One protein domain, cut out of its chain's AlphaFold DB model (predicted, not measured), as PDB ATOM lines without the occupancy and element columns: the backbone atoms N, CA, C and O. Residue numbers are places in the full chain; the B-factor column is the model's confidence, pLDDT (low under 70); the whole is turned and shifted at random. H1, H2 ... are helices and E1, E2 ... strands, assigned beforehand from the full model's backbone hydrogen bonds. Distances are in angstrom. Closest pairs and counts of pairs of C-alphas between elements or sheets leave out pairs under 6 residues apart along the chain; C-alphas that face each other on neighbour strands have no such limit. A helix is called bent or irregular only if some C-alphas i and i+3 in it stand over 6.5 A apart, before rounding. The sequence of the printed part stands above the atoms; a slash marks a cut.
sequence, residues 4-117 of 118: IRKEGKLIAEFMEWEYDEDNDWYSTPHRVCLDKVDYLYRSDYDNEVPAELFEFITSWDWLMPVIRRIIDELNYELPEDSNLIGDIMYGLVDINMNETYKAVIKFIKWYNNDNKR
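Overview. This is residues 4 to 117 of the 118 residues of an uncharacterized protein of Candidatus Pacearchaeota archaeon (UniProt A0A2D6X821). A loose bundle of three helices, H3, H4 and H5, makes one end of the domain, and a small three-stranded sheet, E1 to E3, with a long loop of residues 28 to 47 makes the other. H1 bridges the two ends, touching H5 and grazing the sheet, and short H2 packs on H1 and grazes the sheet too. The printed part has 114 residues, with five named helices and three named strands in the order H1 E1 E2 E3 H2 H3 H4 H5; the sheet's order is E1 E2 E3, antiparallel, and the class is mostly helix. The whole is compact, with a radius of gyration of the C-alphas of 14.6 A and spans of 46 by 34 by 24 A.

Arrangement. H1, residues 4 to 14, only grazes the sheet with its residues 9 to 13. E1, residues 18 to 20, and E2, residues 25 to 27, form a hairpin, with N 20 and O 25 at 2.8 A. E3, residues 48 to 50, forms a hairpin with E2, with N 26 and O 49 at 2.8 A; the three strands are a meander, each the antiparallel neighbour of the one before. H2, residues 51 to 56, only grazes the sheet with residues 51 to 54 and touches H1 at Gly 8 and Phe 54, whose C-alphas are the closest at 4.9 A. H3, residues 60 to 73, is apart from H2. H4, residues 84 to 93, and H5, residues 97 to 115, touch as a helical hairpin at a shallow tilt of 19 degrees, opposite ways; their closest C-alphas, Gly 91 and Thr 100, are 4.4 A apart. H3, H4 and H5 are an up-and-down bundle, each running against the one before it. H5, the hub, touches H3 with residues 97 to 104 alone, closest C-alphas Ile 67 and Val 104 at 7.0 A, and H1 with residues 105 to 109 alone, closest C-alphas Phe 14 and Ile 108 at 6.9 A. Every O i to N i+4 pair is within hydrogen-bond range in H1, H4 and H5; in H3 8 of 10 are, and in H2 0 of 2, beside 3 of 3 O i to N i+3 pairs.

Along the chain. H1 begins at C-alpha 4, (261.240, 201.536, 418.395), and is 15.6 A long. H3 measures 19.0 A and is irregular, but only just: C-alphas 62 and 65 are 6.50 A apart. H4 measures 14.7 A; H5, 26.7 A, ends at C-alpha 115, (275.544, 217.332, 409.222).

Size, cuts and confidence. The C-alphas farthest apart, Asp 44 and Glu 80, are 46.8 A apart. The printed part has no cut, and the link from E2 to E3 is long, with 20 residues. The mean pLDDT of the printed part is 75.9; 36 residues are under 70, among them residues 29 to 47.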
ATOM      1  N   ILE A   4     259.991 202.306 418.463       50.56
ATOM      2  CA  ILE A   4     261.240 201.536 418.395       50.56
ATOM      3  C   ILE A   4     261.733 201.389 416.944       50.56
ATOM      4  O   ILE A   4     262.905 201.641 416.679       50.56
ATOM      5  N   ARG A   5     260.832 201.174 415.971       60.62
ATOM      6  CA  ARG A   5     261.186 201.098 414.537       60.62
ATOM      7  C   ARG A   5     261.846 202.381 413.997       60.62
ATOM      8  O   ARG A   5     262.690 202.320 413.111       60.62
ATOM      9  N   LYS A   6     261.510 203.556 414.551       69.44
ATOM     10  CA  LYS A   6     262.126 204.837 414.148       69.44
ATOM     11  C   LYS A   6     263.538 205.017 414.698       69.44
ATOM     12  O   LYS A   6     264.373 205.608 414.025       69.44
ATOM     13  N   GLU A   7     263.789 204.566 415.922       75.62
ATOM     14  CA  GLU A   7     265.097 204.724 416.565       75.62
ATOM     15  C   GLU A   7     266.097 203.680 416.056       75.62
ATOM     16  O   GLU A   7     267.261 204.013 415.857       75.62
ATOM     17  N   GLY A   8     265.631 202.471 415.725       77.44
ATOM     18  CA  GLY A   8     266.436 201.491 415.000       77.44
ATOM     19  C   GLY A   8     266.906 202.014 413.637       77.44
ATOM     20  O   GLY A   8     268.095 201.953 413.335       77.44
ATOM     21  N   LYS A   9     266.007 202.624 412.855       80.19
ATOM     22  CA  LYS A   9     266.366 203.237 411.568       80.19
ATOM     23  C   LYS A   9     267.463 204.303 411.700       80.19
ATOM     24  O   LYS A   9     268.364 204.340 410.874       80.19
ATOM     25  N   LEU A  10     267.429 205.126 412.756       85.62
ATOM     26  CA  LEU A  10     268.480 206.125 413.007       85.62
ATOM     27  C   LEU A  10     269.856 205.487 413.217       85.62
ATOM     28  O   LEU A  10     270.853 206.052 412.779       85.62
ATOM     29  N   ILE A  11     269.909 204.340 413.898       85.81
ATOM     30  CA  ILE A  11     271.154 203.593 414.100       85.81
ATOM     31  C   ILE A  11     271.632 202.993 412.778       85.81
ATOM     32  O   ILE A  11     272.805 203.145 412.460       85.81
ATOM     33  N   ALA A  12     270.737 202.385 411.994       82.56
ATOM     34  CA  ALA A  12     271.076 201.833 410.681       82.56
ATOM     35  C   ALA A  12     271.689 202.908 409.767       82.56
ATOM     36  O   ALA A  12     272.786 202.736 409.248       82.56
ATOM     37  N   GLU A  13     271.016 204.058 409.652       85.12
ATOM     38  CA  GLU A  13     271.480 205.199 408.857       85.12
ATOM     39  C   GLU A  13     272.826 205.733 409.363       85.12
ATOM     40  O   GLU A  13     273.731 205.981 408.572       85.12
ATOM     41  N   PHE A  14     272.977 205.890 410.682       86.88
ATOM     42  CA  PHE A  14     274.229 206.345 411.284       86.88
ATOM     43  C   PHE A  14     275.393 205.391 410.996       86.88
ATOM     44  O   PHE A  14     276.514 205.854 410.804       86.88
ATOM     45  N   MET A  15     275.118 204.087 410.955       84.31
ATOM     46  CA  MET A  15     276.088 203.036 410.657       84.31
ATOM     47  C   MET A  15     276.287 202.796 409.152       84.31
ATOM     48  O   MET A  15     277.061 201.910 408.799       84.31
ATOM     49  N   GLU A  16     275.637 203.588 408.288       84.31
ATOM     50  CA  GLU A  16     275.684 203.479 406.819       84.31
ATOM     51  C   GLU A  16     275.136 202.151 406.283       84.31
ATOM     52  O   GLU A  16     275.666 201.572 405.340       84.31
ATOM     53  N   TRP A  17     274.076 201.638 406.905       84.12
ATOM     54  CA  TRP A  17     273.416 200.422 406.444       84.12
ATOM     55  C   TRP A  17     272.364 200.758 405.393       84.12
ATOM     56  O   TRP A  17     271.561 201.680 405.573       84.12
ATOM     57  N   GLU A  18     272.344 199.991 404.310       82.69
ATOM     58  CA  GLU A  18     271.405 200.188 403.208       82.69
ATOM     59  C   GLU A  18     270.150 199.354 403.445       82.69
ATOM     60  O   GLU A  18     270.242 198.173 403.760       82.69
ATOM     61  N   TYR A  19     268.970 199.963 403.324       83.31
ATOM     62  CA  TYR A  19     267.701 199.251 403.476       83.31
ATOM     63  C   TYR A  19     267.222 198.724 402.126       83.31
ATOM     64  O   TYR A  19     267.048 199.501 401.187       83.31
ATOM     65  N   ASP A  20     266.977 197.422 402.064       81.31
ATOM     66  CA  ASP A  20     266.348 196.737 400.945       81.31
ATOM     67  C   ASP A  20     264.840 196.617 401.218       81.31
ATOM     68  O   ASP A  20     264.402 195.866 402.095       81.31
ATOM     69  N   GLU A  21     264.045 197.384 400.467       78.44
ATOM     70  CA  GLU A  21     262.582 197.387 400.573       78.44
ATOM     71  C   GLU A  21     261.939 196.100 400.040       78.44
ATOM     72  O   GLU A  21     260.875 195.712 400.526       78.44
ATOM     73  N   ASP A  22     262.570 195.442 399.062       80.00
ATOM     74  CA  ASP A  22     262.027 194.250 398.410       80.00
ATOM     75  C   ASP A  22     262.113 193.033 399.339       80.00
ATOM     76  O   ASP A  22     261.228 192.173 399.326       80.00
ATOM     77  N   ASN A  23     263.152 192.987 400.180       76.12
ATOM     78  CA  ASN A  23     263.395 191.889 401.115       76.12
ATOM     79  C   ASN A  23     263.077 192.232 402.586       76.12
ATOM     80  O   ASN A  23     262.942 191.311 403.386       76.12
ATOM     81  N   ASP A  24     262.882 193.513 402.933       78.69
ATOM     82  CA  ASP A  24     262.727 194.055 404.304       78.69
ATOM     83  C   ASP A  24     263.976 193.855 405.184       78.69
ATOM     84  O   ASP A  24     263.894 193.474 406.357       78.69
ATOM     85  N   TRP A  25     265.163 194.020 404.595       78.50
ATOM     86  CA  TRP A  25     266.463 193.706 405.207       78.50
ATOM     87  C   TRP A  25     267.387 194.929 405.167       78.50
ATOM     88  O   TRP A  25     267.198 195.852 404.381       78.50
ATOM     89  N   TYR A  26     268.394 194.952 406.033       76.94
ATOM     90  CA  TYR A  26     269.473 195.932 406.011       76.94
ATOM     91  C   TYR A  26     270.783 195.265 405.602       76.94
ATOM     92  O   TYR A  26     271.206 194.306 406.244       76.94
ATOM     93  N   SER A  27     271.443 195.814 404.588       77.62
ATOM     94  CA  SER A  27     272.812 195.474 404.213       77.62
ATOM     95  C   SER A  27     273.797 196.244 405.088       77.62
ATOM     96  O   SER A  27     273.684 197.459 405.263       77.62
ATOM     97  N   THR A  28     274.767 195.535 405.654       72.19
ATOM     98  CA  THR A  28     275.760 196.077 406.578       72.19
ATOM     99  C   THR A  28     277.125 196.144 405.884       72.19
ATOM    100  O   THR A  28     277.604 195.115 405.406       72.19
ATOM    101  N   PRO A  29     277.815 197.298 405.861       63.62
ATOM    102  CA  PRO A  29     279.094 197.450 405.155       63.62
ATOM    103  C   PRO A  29     280.241 196.625 405.770       63.62
ATOM    104  O   PRO A  29     281.269 196.396 405.128       63.62
ATOM    105  N   HIS A  30     280.073 196.147 407.006       60.09
ATOM    106  CA  HIS A  30     281.001 195.263 407.702       60.09
ATOM    107  C   HIS A  30     280.239 194.125 408.372       60.09
ATOM    108  O   HIS A  30     279.145 194.353 408.883       60.09
ATOM    109  N   ARG A  31     280.860 192.940 408.438       57.34
ATOM    110  CA  ARG A  31     280.323 191.762 409.131       57.34
ATOM    111  C   ARG A  31     279.982 192.142 410.572       57.34
ATOM    112  O   ARG A  31     280.879 192.364 411.389       57.34
ATOM    113  N   VAL A  32     278.696 192.266 410.881       56.09
ATOM    114  CA  VAL A  32     278.258 192.537 412.248       56.09
ATOM    115  C   VAL A  32     278.275 191.196 412.966       56.09
ATOM    116  O   VAL A  32     277.407 190.361 412.733       56.09
ATOM    117  N   CYS A  33     279.278 190.957 413.815       50.91
ATOM    118  CA  CYS A  33     279.284 189.784 414.691       50.91
ATOM    119  C   CYS A  33     278.188 189.946 415.749       50.91
ATOM    120  O   CYS A  33     278.427 190.391 416.870       50.91
ATOM    121  N   LEU A  34     276.959 189.637 415.360       56.84
ATOM    122  CA  LEU A  34     275.834 189.499 416.260       56.84
ATOM    123  C   LEU A  34     275.794 188.028 416.654       56.84
ATOM    124  O   LEU A  34     275.119 187.231 416.005       56.84
ATOM    125  N   ASP A  35     276.496 187.672 417.731       51.44
ATOM    126  CA  ASP A  35     276.632 186.289 418.225       51.44
ATOM    127  C   ASP A  35     275.282 185.551 418.391       51.44
ATOM    128  O   ASP A  35     275.232 184.323 418.446       51.44
ATOM    129  N   LYS A  36     274.163 186.287 418.472       48.12
ATOM    130  CA  LYS A  36     272.796 185.748 418.567       48.12
ATOM    131  C   LYS A  36     272.023 185.682 417.246       48.12
ATOM    132  O   LYS A  36     271.054 184.931 417.179       48.12
ATOM    133  N   VAL A  37     272.399 186.455 416.228       50.53
ATOM    134  CA  VAL A  37     271.685 186.488 414.936       50.53
ATOM    135  C   VAL A  37     272.180 185.376 414.014       50.53
ATOM    136  O   VAL A  37     271.353 184.743 413.360       50.53
ATOM    137  N   ASP A  38     273.467 185.024 414.103       50.03
ATOM    138  CA  ASP A  38     274.089 183.892 413.389       50.03
ATOM    139  C   ASP A  38     273.363 182.548 413.622       50.03
ATOM    140  O   ASP A  38     273.344 181.666 412.764       50.03
ATOM    141  N   TYR A  39     272.724 182.384 414.788       43.91
ATOM    142  CA  TYR A  39     271.980 181.168 415.140       43.91
ATOM    143  C   TYR A  39     270.533 181.136 414.630       43.91
ATOM    144  O   TYR A  39     269.973 180.046 414.500       43.91
ATOM    145  N   LEU A  40     269.908 182.291 414.382       47.94
ATOM    146  CA  LEU A  40     268.487 182.386 414.011       47.94
ATOM    147  C   LEU A  40     268.285 182.625 412.512       47.94
ATOM    148  O   LEU A  40     267.339 182.093 411.938       47.94
ATOM    149  N   TYR A  41     269.197 183.358 411.879       51.59
ATOM    150  CA  TYR A  41     269.168 183.665 410.455       51.59
ATOM    151  C   TYR A  41     270.499 183.230 409.876       51.59
ATOM    152  O   TYR A  41     271.432 184.010 409.732       51.59
ATOM    153  N   ARG A  42     270.590 181.934 409.579       44.66
ATOM    154  CA  ARG A  42     271.704 181.349 408.838       44.66
ATOM    155  C   ARG A  42     271.590 181.810 407.382       44.66
ATOM    156  O   ARG A  42     271.146 181.057 406.523       44.66
ATOM    157  N   SER A  43     271.854 183.090 407.156       50.06
ATOM    158  CA  SER A  43     271.939 183.679 405.832       50.06
ATOM    159  C   SER A  43     273.284 183.280 405.236       50.06
ATOM    160  O   SER A  43     274.314 183.418 405.891       50.06
ATOM    161  N   ASP A  44     273.288 182.800 403.994       52.50
ATOM    162  CA  ASP A  44     274.525 182.613 403.222       52.50
ATOM    163  C   ASP A  44     275.199 183.968 402.885       52.50
ATOM    164  O   ASP A  44     276.296 184.001 402.323       52.50
ATOM    165  N   TYR A  45     274.558 185.087 403.249       54.72
ATOM    166  CA  TYR A  45     275.052 186.450 403.120       54.72
ATOM    167  C   TYR A  45     275.440 187.005 404.496       54.72
ATOM    168  O   TYR A  45     274.602 187.473 405.263       54.72
ATOM    169  N   ASP A  46     276.745 187.000 404.770       59.44
ATOM    170  CA  ASP A  46     277.406 187.472 406.003       59.44
ATOM    171  C   ASP A  46     277.144 188.952 406.383       59.44
ATOM    172  O   ASP A  46     277.681 189.439 407.378       59.44
ATOM    173  N   ASN A  47     276.359 189.688 405.591       67.12
ATOM    174  CA  ASN A  47     276.227 191.142 405.665       67.12
ATOM    175  C   ASN A  47     274.771 191.623 405.639       67.12
ATOM    176  O   ASN A  47     274.534 192.775 405.292       67.12
ATOM    177  N   GLU A  48     273.793 190.777 405.959       71.25
ATOM    178  CA  GLU A  48     272.388 191.184 405.911       71.25
ATOM    179  C   GLU A  48     271.649 190.893 407.218       71.25
ATOM    180  O   GLU A  48     271.807 189.838 407.833       71.25
ATOM    181  N   VAL A  49     270.824 191.848 407.647       73.69
ATOM    182  CA  VAL A  49     270.045 191.776 408.884       73.69
ATOM    183  C   VAL A  49     268.565 192.043 408.587       73.69
ATOM    184  O   VAL A  49     268.241 193.127 408.101       73.69
ATOM    185  N   PRO A  50     267.637 191.151 408.981       76.00
ATOM    186  CA  PRO A  50     266.199 191.416 408.925       76.00
ATOM    187  C   PRO A  50     265.793 192.707 409.655       76.00
ATOM    188  O   PRO A  50     266.168 192.930 410.812       76.00
ATOM    189  N   ALA A  51     264.958 193.543 409.030       73.62
ATOM    190  CA  ALA A  51     264.521 194.813 409.613       73.62
ATOM    191  C   ALA A  51     263.684 194.647 410.893       73.62
ATOM    192  O   ALA A  51     263.658 195.544 411.733       73.62
ATOM    193  N   GLU A  52     263.037 193.500 411.099       72.94
ATOM    194  CA  GLU A  52     262.307 193.196 412.336       72.94
ATOM    195  C   GLU A  52     263.211 193.143 413.580       72.94
ATOM    196  O   GLU A  52     262.782 193.497 414.681       72.94
ATOM    197  N   LEU A  53     264.499 192.805 413.422       71.19
ATOM    198  CA  LEU A  53     265.462 192.793 414.529       71.19
ATOM    199  C   LEU A  53     265.754 194.202 415.060       71.19
ATOM    200  O   LEU A  53     266.147 194.359 416.219       71.19
ATOM    201  N   PHE A  54     265.472 195.238 414.267       68.19
ATOM    202  CA  PHE A  54     265.602 196.626 414.697       68.19
ATOM    203  C   PHE A  54     264.582 197.026 415.765       68.19
ATOM    204  O   PHE A  54     264.802 197.995 416.497       68.19
ATOM    205  N   GLU A  55     263.495 196.266 415.916       63.88
ATOM    206  CA  GLU A  55     262.559 196.426 417.032       63.88
ATOM    207  C   GLU A  55     263.135 195.920 418.366       63.88
ATOM    208  O   GLU A  55     262.594 196.225 419.430       63.88
ATOM    209  N   PHE A  56     264.269 195.212 418.327       59.91
ATOM    210  CA  PHE A  56     264.941 194.612 419.481       59.91
ATOM    211  C   PHE A  56     266.360 195.152 419.712       59.91
ATOM    212  O   PHE A  56     267.133 194.559 420.463       59.91
ATOM    213  N   ILE A  57     266.696 196.314 419.139       65.00
ATOM    214  CA  ILE A  57     268.021 196.967 419.246       65.00
ATOM    215  C   ILE A  57     268.446 197.345 420.675       65.00
ATOM    216  O   ILE A  57     269.554 197.813 420.919       65.00
ATOM    217  N   THR A  58     267.621 197.070 421.673       64.81
ATOM    218  CA  THR A  58     267.949 197.254 423.086       64.81
ATOM    219  C   THR A  58     268.876 196.159 423.641       64.81
ATOM    220  O   THR A  58     268.732 195.808 424.807       64.81
ATOM    221  N   SER A  59     269.785 195.579 422.845       78.06
ATOM    222  CA  SER A  59     270.842 194.675 423.336       78.06
ATOM    223  C   SER A  59     272.203 195.353 423.246       78.06
ATOM    224  O   SER A  59     272.482 196.092 422.302       78.06
ATOM    225  N   TRP A  60     273.089 195.030 424.185       82.69
ATOM    226  CA  TRP A  60     274.483 195.466 424.154       82.69
ATOM    227  C   TRP A  60     275.200 195.060 422.865       82.69
ATOM    228  O   TRP A  60     275.990 195.846 422.351       82.69
ATOM    229  N   ASP A  61     274.862 193.896 422.303       76.75
ATOM    230  CA  ASP A  61     275.429 193.391 421.042       76.75
ATOM    231  C   ASP A  61     275.233 194.390 419.887       76.75
ATOM    232  O   ASP A  61     276.118 194.593 419.060       76.75
ATOM    233  N   TRP A  62     274.085 195.072 419.880       78.31
ATOM    234  CA  TRP A  62     273.732 196.094 418.898       78.31
ATOM    235  C   TRP A  62     274.327 197.459 419.229       78.31
ATOM    236  O   TRP A  62     274.673 198.229 418.335       78.31
ATOM    237  N   LEU A  63     274.436 197.778 420.517       85.88
ATOM    238  CA  LEU A  63     274.819 199.108 420.970       85.88
ATOM    239  C   LEU A  63     276.340 199.320 420.981       85.88
ATOM    240  O   LEU A  63     276.805 200.421 420.692       85.88
ATOM    241  N   MET A  64     277.123 198.281 421.282       87.56
ATOM    242  CA  MET A  64     278.582 198.380 421.402       87.56
ATOM    243  C   MET A  64     279.290 198.801 420.103       87.56
ATOM    244  O   MET A  64     280.140 199.691 420.179       87.56
ATOM    245  N   PRO A  65     278.953 198.261 418.913       84.81
ATOM    246  CA  PRO A  65     279.545 198.727 417.657       84.81
ATOM    247  C   PRO A  65     279.254 200.208 417.378       84.81
ATOM    248  O   PRO A  65     280.136 200.945 416.942       84.81
ATOM    249  N   VAL A  66     278.038 200.662 417.698       87.75
ATOM    250  CA  VAL A  66     277.615 202.060 417.519       87.75
ATOM    251  C   VAL A  66     278.408 202.984 418.438       87.75
ATOM    252  O   VAL A  66     278.942 203.998 417.996       87.75
ATOM    253  N   ILE A  67     278.526 202.616 419.715       89.56
ATOM    254  CA  ILE A  67     279.323 203.347 420.707       89.56
ATOM    255  C   ILE A  67     280.780 203.437 420.265       89.56
ATOM    256  O   ILE A  67     281.381 204.505 420.359       89.56
ATOM    257  N   ARG A  68     281.342 202.337 419.760       86.62
ATOM    258  CA  ARG A  68     282.719 202.310 419.276       86.62
ATOM    259  C   ARG A  68     282.936 203.311 418.146       86.62
ATOM    260  O   ARG A  68     283.852 204.116 418.242       86.62
ATOM    261  N   ARG A  69     282.063 203.329 417.134       85.88
ATOM    262  CA  ARG A  69     282.117 204.324 416.049       85.88
ATOM    263  C   ARG A  69     282.044 205.757 416.589       85.88
ATOM    264  O   ARG A  69     282.803 206.618 416.160       85.88
ATOM    265  N   ILE A  70     281.174 206.009 417.570       87.50
ATOM    266  CA  ILE A  70     281.047 207.325 418.214       87.50
ATOM    267  C   ILE A  70     282.348 207.759 418.911       87.50
ATOM    268  O   ILE A  70     282.752 208.911 418.764       87.50
ATOM    269  N   ILE A  71     282.977 206.868 419.679       83.56
ATOM    270  CA  ILE A  71     284.141 207.196 420.516       83.56
ATOM    271  C   ILE A  71     285.444 207.190 419.705       83.56
ATOM    272  O   ILE A  71     286.230 208.128 419.823       83.56
ATOM    273  N   ASP A  72     285.668 206.159 418.889       78.19
ATOM    274  CA  ASP A  72     286.956 205.911 418.232       78.19
ATOM    275  C   ASP A  72     287.089 206.665 416.900       78.19
ATOM    276  O   ASP A  72     288.149 207.210 416.596       78.19
ATOM    277  N   GLU A  73     286.035 206.672 416.080       70.00
ATOM    278  CA  GLU A  73     286.132 207.103 414.677       70.00
ATOM    279  C   GLU A  73     285.754 208.570 414.490       70.00
ATOM    280  O   GLU A  73     286.300 209.252 413.623       70.00
ATOM    281  N   LEU A  74     284.818 209.066 415.300       69.25
ATOM    282  CA  LEU A  74     284.231 210.378 415.073       69.25
ATOM    283  C   LEU A  74     284.986 211.525 415.768       69.25
ATOM    284  O   LEU A  74     284.878 212.641 415.275       69.25
ATOM    285  N   ASN A  75     285.757 211.284 416.842       63.19
ATOM    286  CA  ASN A  75     286.632 212.253 417.544       63.19
ATOM    287  C   ASN A  75     286.163 213.736 417.480       63.19
ATOM    288  O   ASN A  75     286.929 214.622 417.098       63.19
ATOM    289  N   TYR A  76     284.880 214.004 417.770       65.75
ATOM    290  CA  TYR A  76     284.262 215.314 417.511       65.75
ATOM    291  C   TYR A  76     284.653 216.365 418.550       65.75
ATOM    292  O   TYR A  76     284.584 216.119 419.756       65.75
ATOM    293  N   GLU A  77     284.898 217.587 418.074       65.81
ATOM    294  CA  GLU A  77     284.764 218.800 418.882       65.81
ATOM    295  C   GLU A  77     283.277 219.020 419.178       65.81
ATOM    296  O   GLU A  77     282.505 219.524 418.360       65.81
ATOM    297  N   LEU A  78     282.847 218.550 420.346       71.25
ATOM    298  CA  LEU A  78     281.499 218.800 420.834       71.25
ATOM    299  C   LEU A  78     281.338 220.287 421.186       71.25
ATOM    300  O   LEU A  78     282.315 220.936 421.562       71.25
ATOM    301  N   PRO A  79     280.105 220.827 421.147       72.25
ATOM    302  CA  PRO A  79     279.822 222.132 421.736       72.25
ATOM    303  C   PRO A  79     280.338 222.197 423.182       72.25
ATOM    304  O   PRO A  79     280.207 221.213 423.908       72.25
ATOM    305  N   GLU A  80     280.867 223.345 423.611       66.31
ATOM    306  CA  GLU A  80     281.486 223.531 424.942       66.31
ATOM    307  C   GLU A  80     280.599 223.052 426.112       66.31
ATOM    308  O   GLU A  80     281.107 222.499 427.084       66.31
ATOM    309  N   ASP A  81     279.272 223.166 425.983       66.12
ATOM    310  CA  ASP A  81     278.293 222.756 427.006       66.12
ATOM    311  C   ASP A  81     277.670 221.361 426.770       66.12
ATOM    312  O   ASP A  81     276.705 220.961 427.432       66.12
ATOM    313  N   SER A  82     278.157 220.600 425.787       77.38
ATOM    314  CA  SER A  82     277.598 219.296 425.430       77.38
ATOM    315  C   SER A  82     278.267 218.166 426.218       77.38
ATOM    316  O   SER A  82     279.389 217.760 425.922       77.38
ATOM    317  N   ASN A  83     277.515 217.539 427.124       85.94
ATOM    318  CA  ASN A  83     277.931 216.303 427.797       85.94
ATOM    319  C   ASN A  83     277.575 215.023 427.007       85.94
ATOM    320  O   ASN A  83     277.359 213.974 427.599       85.94
ATOM    321  N   LEU A  84     277.455 215.076 425.673       88.94
ATOM    322  CA  LEU A  84     276.922 213.951 424.886       88.94
ATOM    323  C   LEU A  84     277.747 212.661 425.018       88.94
ATOM    324  O   LEU A  84     277.174 211.587 425.178       88.94
ATOM    325  N   ILE A  85     279.079 212.764 424.993       89.06
ATOM    326  CA  ILE A  85     279.963 211.608 425.212       89.06
ATOM    327  C   ILE A  85     279.977 211.205 426.689       89.06
ATOM    328  O   ILE A  85     279.945 210.016 426.999       89.06
ATOM    329  N   GLY A  86     279.949 212.176 427.608       89.50
ATOM    330  CA  GLY A  86     279.876 211.904 429.043       89.50
ATOM    331  C   GLY A  86     278.614 211.132 429.438       89.50
ATOM    332  O   GLY A  86     278.706 210.193 430.223       89.50
ATOM    333  N   ASP A  87     277.464 211.452 428.841       92.12
ATOM    334  CA  ASP A  87     276.196 210.746 429.053       92.12
ATOM    335  C   ASP A  87     276.301 209.266 428.611       92.12
ATOM    336  O   ASP A  87     275.820 208.373 429.310       92.12
ATOM    337  N   ILE A  88     276.974 208.987 427.481       92.50
ATOM    338  CA  ILE A  88     277.216 207.614 426.992       92.50
ATOM    339  C   ILE A  88     278.141 206.860 427.954       92.50
ATOM    340  O   ILE A  88     277.832 205.736 428.358       92.50
ATOM    341  N   MET A  89     279.257 207.481 428.349       91.00
ATOM    342  CA  MET A  89     280.237 206.874 429.254       91.00
ATOM    343  C   MET A  89     279.650 206.603 430.639       91.00
ATOM    344  O   MET A  89     279.898 205.544 431.211       91.00
ATOM    345  N   TYR A  90     278.831 207.519 431.159       92.50
ATOM    346  CA  TYR A  90     278.138 207.334 432.431       92.50
ATOM    347  C   TYR A  90     277.206 206.119 432.382       92.50
ATOM    348  O   TYR A  90     277.288 205.255 433.252       92.50
ATOM    349  N   GLY A  91     276.384 206.001 431.332       93.31
ATOM    350  CA  GLY A  91     275.506 204.842 431.157       93.31
ATOM    351  C   GLY A  91     276.275 203.517 431.060       93.31
ATOM    352  O   GLY A  91     275.842 202.514 431.621       93.31
ATOM    353  N   LEU A  92     277.431 203.508 430.382       92.06
ATOM    354  CA  LEU A  92     278.302 202.329 430.282       92.06
ATOM    355  C   LEU A  92     278.897 201.915 431.630       92.06
ATOM    356  O   LEU A  92     278.858 200.735 431.972       92.06
ATOM    357  N   VAL A  93     279.431 202.871 432.394       94.19
ATOM    358  CA  VAL A  93     280.028 202.607 433.713       94.19
ATOM    359  C   VAL A  93     278.972 202.133 434.713       94.19
ATOM    360  O   VAL A  93     279.251 201.245 435.513       94.19
ATOM    361  N   ASP A  94     277.756 202.675 434.632       95.12
ATOM    362  CA  ASP A  94     276.606 202.250 435.440       95.12
ATOM    363  C   ASP A  94     275.971 200.934 434.936       95.12
ATOM    364  O   ASP A  94     275.060 200.394 435.560       95.12
ATOM    365  N   ILE A  95     276.443 200.397 433.800       92.88
ATOM    366  CA  ILE A  95     275.917 199.184 433.145       92.88
ATOM    367  C   ILE A  95     274.398 199.317 432.887       92.88
ATOM    368  O   ILE A  95     273.615 198.368 432.954       92.88
ATOM    369  N   ASN A  96     273.958 200.534 432.570       93.19
ATOM    370  CA  ASN A  96     272.555 200.888 432.443       93.19
ATOM    371  C   ASN A  96     272.157 201.014 430.975       93.19
ATOM    372  O   ASN A  96     272.181 202.093 430.386       93.19
ATOM    373  N   MET A  97     271.731 199.895 430.387       89.62
ATOM    374  CA  MET A  97     271.434 199.808 428.954       89.62
ATOM    375  C   MET A  97     270.396 200.827 428.474       89.62
ATOM    376  O   MET A  97     270.517 201.355 427.372       89.62
ATOM    377  N   ASN A  98     269.391 201.137 429.297       89.88
ATOM    378  CA  ASN A  98     268.367 202.114 428.935       89.88
ATOM    379  C   ASN A  98     268.940 203.529 428.850       89.88
ATOM    380  O   ASN A  98     268.624 204.259 427.910       89.88
ATOM    381  N   GLU A  99     269.762 203.926 429.821       91.44
ATOM    382  CA  GLU A  99     270.398 205.243 429.811       91.44
ATOM    383  C   GLU A  99     271.460 205.337 428.716       91.44
ATOM    384  O   GLU A  99     271.469 206.315 427.966       91.44
ATOM    385  N   THR A 100     272.260 204.287 428.511       92.81
ATOM    386  CA  THR A 100     273.223 204.246 427.405       92.81
ATOM    387  C   THR A 100     272.529 204.345 426.052       92.81
ATOM    388  O   THR A 100     272.929 205.148 425.213       92.81
ATOM    389  N   TYR A 101     271.444 203.594 425.840       90.69
ATOM    390  CA  TYR A 101     270.669 203.660 424.603       90.69
ATOM    391  C   TYR A 101     270.126 205.071 424.349       90.69
ATOM    392  O   TYR A 101     270.295 205.622 423.260       90.69
ATOM    393  N   LYS A 102     269.521 205.702 425.364       90.69
ATOM    394  CA  LYS A 102     269.027 207.083 425.252       90.69
ATOM    395  C   LYS A 102     270.148 208.060 424.904       90.69
ATOM    396  O   LYS A 102     269.936 208.927 424.054       90.69
ATOM    397  N   ALA A 103     271.312 207.926 425.538       92.50
ATOM    398  CA  ALA A 103     272.471 208.779 425.292       92.50
ATOM    399  C   ALA A 103     273.007 208.615 423.859       92.50
ATOM    400  O   ALA A 103     273.220 209.613 423.171       92.50
ATOM    401  N   VAL A 104     273.106 207.378 423.359       91.81
ATOM    402  CA  VAL A 104     273.494 207.085 421.968       91.81
ATOM    403  C   VAL A 104     272.502 207.695 420.976       91.81
ATOM    404  O   VAL A 104     272.902 208.416 420.063       91.81
ATOM    405  N   ILE A 105     271.195 207.501 421.175       91.38
ATOM    406  CA  ILE A 105     270.172 208.096 420.300       91.38
ATOM    407  C   ILE A 105     270.224 209.632 420.338       91.38
ATOM    408  O   ILE A 105     270.026 210.286 419.309       91.38
ATOM    409  N   LYS A 106     270.484 210.227 421.507       91.19
ATOM    410  CA  LYS A 106     270.660 211.679 421.665       91.19
ATOM    411  C   LYS A 106     271.873 212.172 420.869       91.19
ATOM    412  O   LYS A 106     271.736 213.162 420.152       91.19
ATOM    413  N   PHE A 107     273.000 211.460 420.936       91.81
ATOM    414  CA  PHE A 107     274.193 211.753 420.139       91.81
ATOM    415  C   PHE A 107     273.900 211.679 418.636       91.81
ATOM    416  O   PHE A 107     274.122 212.658 417.930       91.81
ATOM    417  N   ILE A 108     273.327 210.572 418.148       91.06
ATOM    418  CA  ILE A 108     273.039 210.374 416.715       91.06
ATOM    419  C   ILE A 108     272.123 211.481 416.178       91.06
ATOM    420  O   ILE A 108     272.351 212.028 415.101       91.06
ATOM    421  N   LYS A 109     271.094 211.868 416.944       90.38
ATOM    422  CA  LYS A 109     270.202 212.974 416.563       90.38
ATOM    423  C   LYS A 109     270.940 214.310 416.474       90.38
ATOM    424  O   LYS A 109     270.660 215.082 415.560       90.38
ATOM    425  N   TRP A 110     271.846 214.595 417.410       89.06
ATOM    426  CA  TRP A 110     272.691 215.788 417.353       89.06
ATOM    427  C   TRP A 110     273.607 215.758 416.120       89.06
ATOM    428  O   TRP A 110     273.575 216.702 415.334       89.06
ATOM    429  N   TYR A 111     274.308 214.645 415.893       87.31
ATOM    430  CA  TYR A 111     275.211 214.438 414.757       87.31
ATOM    431  C   TYR A 111     274.501 214.643 413.412       87.31
ATOM    432  O   TYR A 111     274.943 215.419 412.566       87.31
ATOM    433  N   ASN A 112     273.332 214.026 413.239       86.81
ATOM    434  CA  ASN A 112     272.536 214.163 412.019       86.81
ATOM    435  C   ASN A 112     272.008 215.591 411.817       86.81
ATOM    436  O   ASN A 112     271.821 216.019 410.681       86.81
ATOM    437  N   ASN A 113     271.739 216.336 412.892       84.94
ATOM    438  CA  ASN A 113     271.318 217.733 412.792       84.94
ATOM    439  C   ASN A 113     272.483 218.669 412.444       84.94
ATOM    440  O   ASN A 113     272.249 219.641 411.731       84.94
ATOM    441  N   ASP A 114     273.700 218.394 412.921       73.75
ATOM    442  CA  ASP A 114     274.898 219.155 412.544       73.75
ATOM    443  C   ASP A 114     275.269 218.919 411.075       73.75
ATOM    444  O   ASP A 114     275.427 219.870 410.315       73.75
ATOM    445  N   ASN A 115     275.270 217.661 410.625       62.31
ATOM    446  CA  ASN A 115     275.544 217.332 409.222       62.31
ATOM    447  C   ASN A 115     274.499 217.880 408.244       62.31
ATOM    448  O   ASN A 115     274.827 218.140 407.097       62.31
ATOM    449  N   LYS A 116     273.254 218.105 408.680       59.28
ATOM    450  CA  LYS A 116     272.232 218.789 407.865       59.28
ATOM    451  C   LYS A 116     272.437 220.304 407.757       59.28
ATOM    452  O   LYS A 116     271.735 220.944 406.979       59.28
ATOM    453  N   ARG A 117     273.303 220.893 408.588       49.44
ATOM    454  CA  ARG A 117     273.621 222.331 408.587       49.44
ATOM    455  C   ARG A 117     274.893 222.662 407.802       49.44
ATOM    456  O   ARG A 117     275.155 223.848 407.610       49.44
TER     457      ARG A 117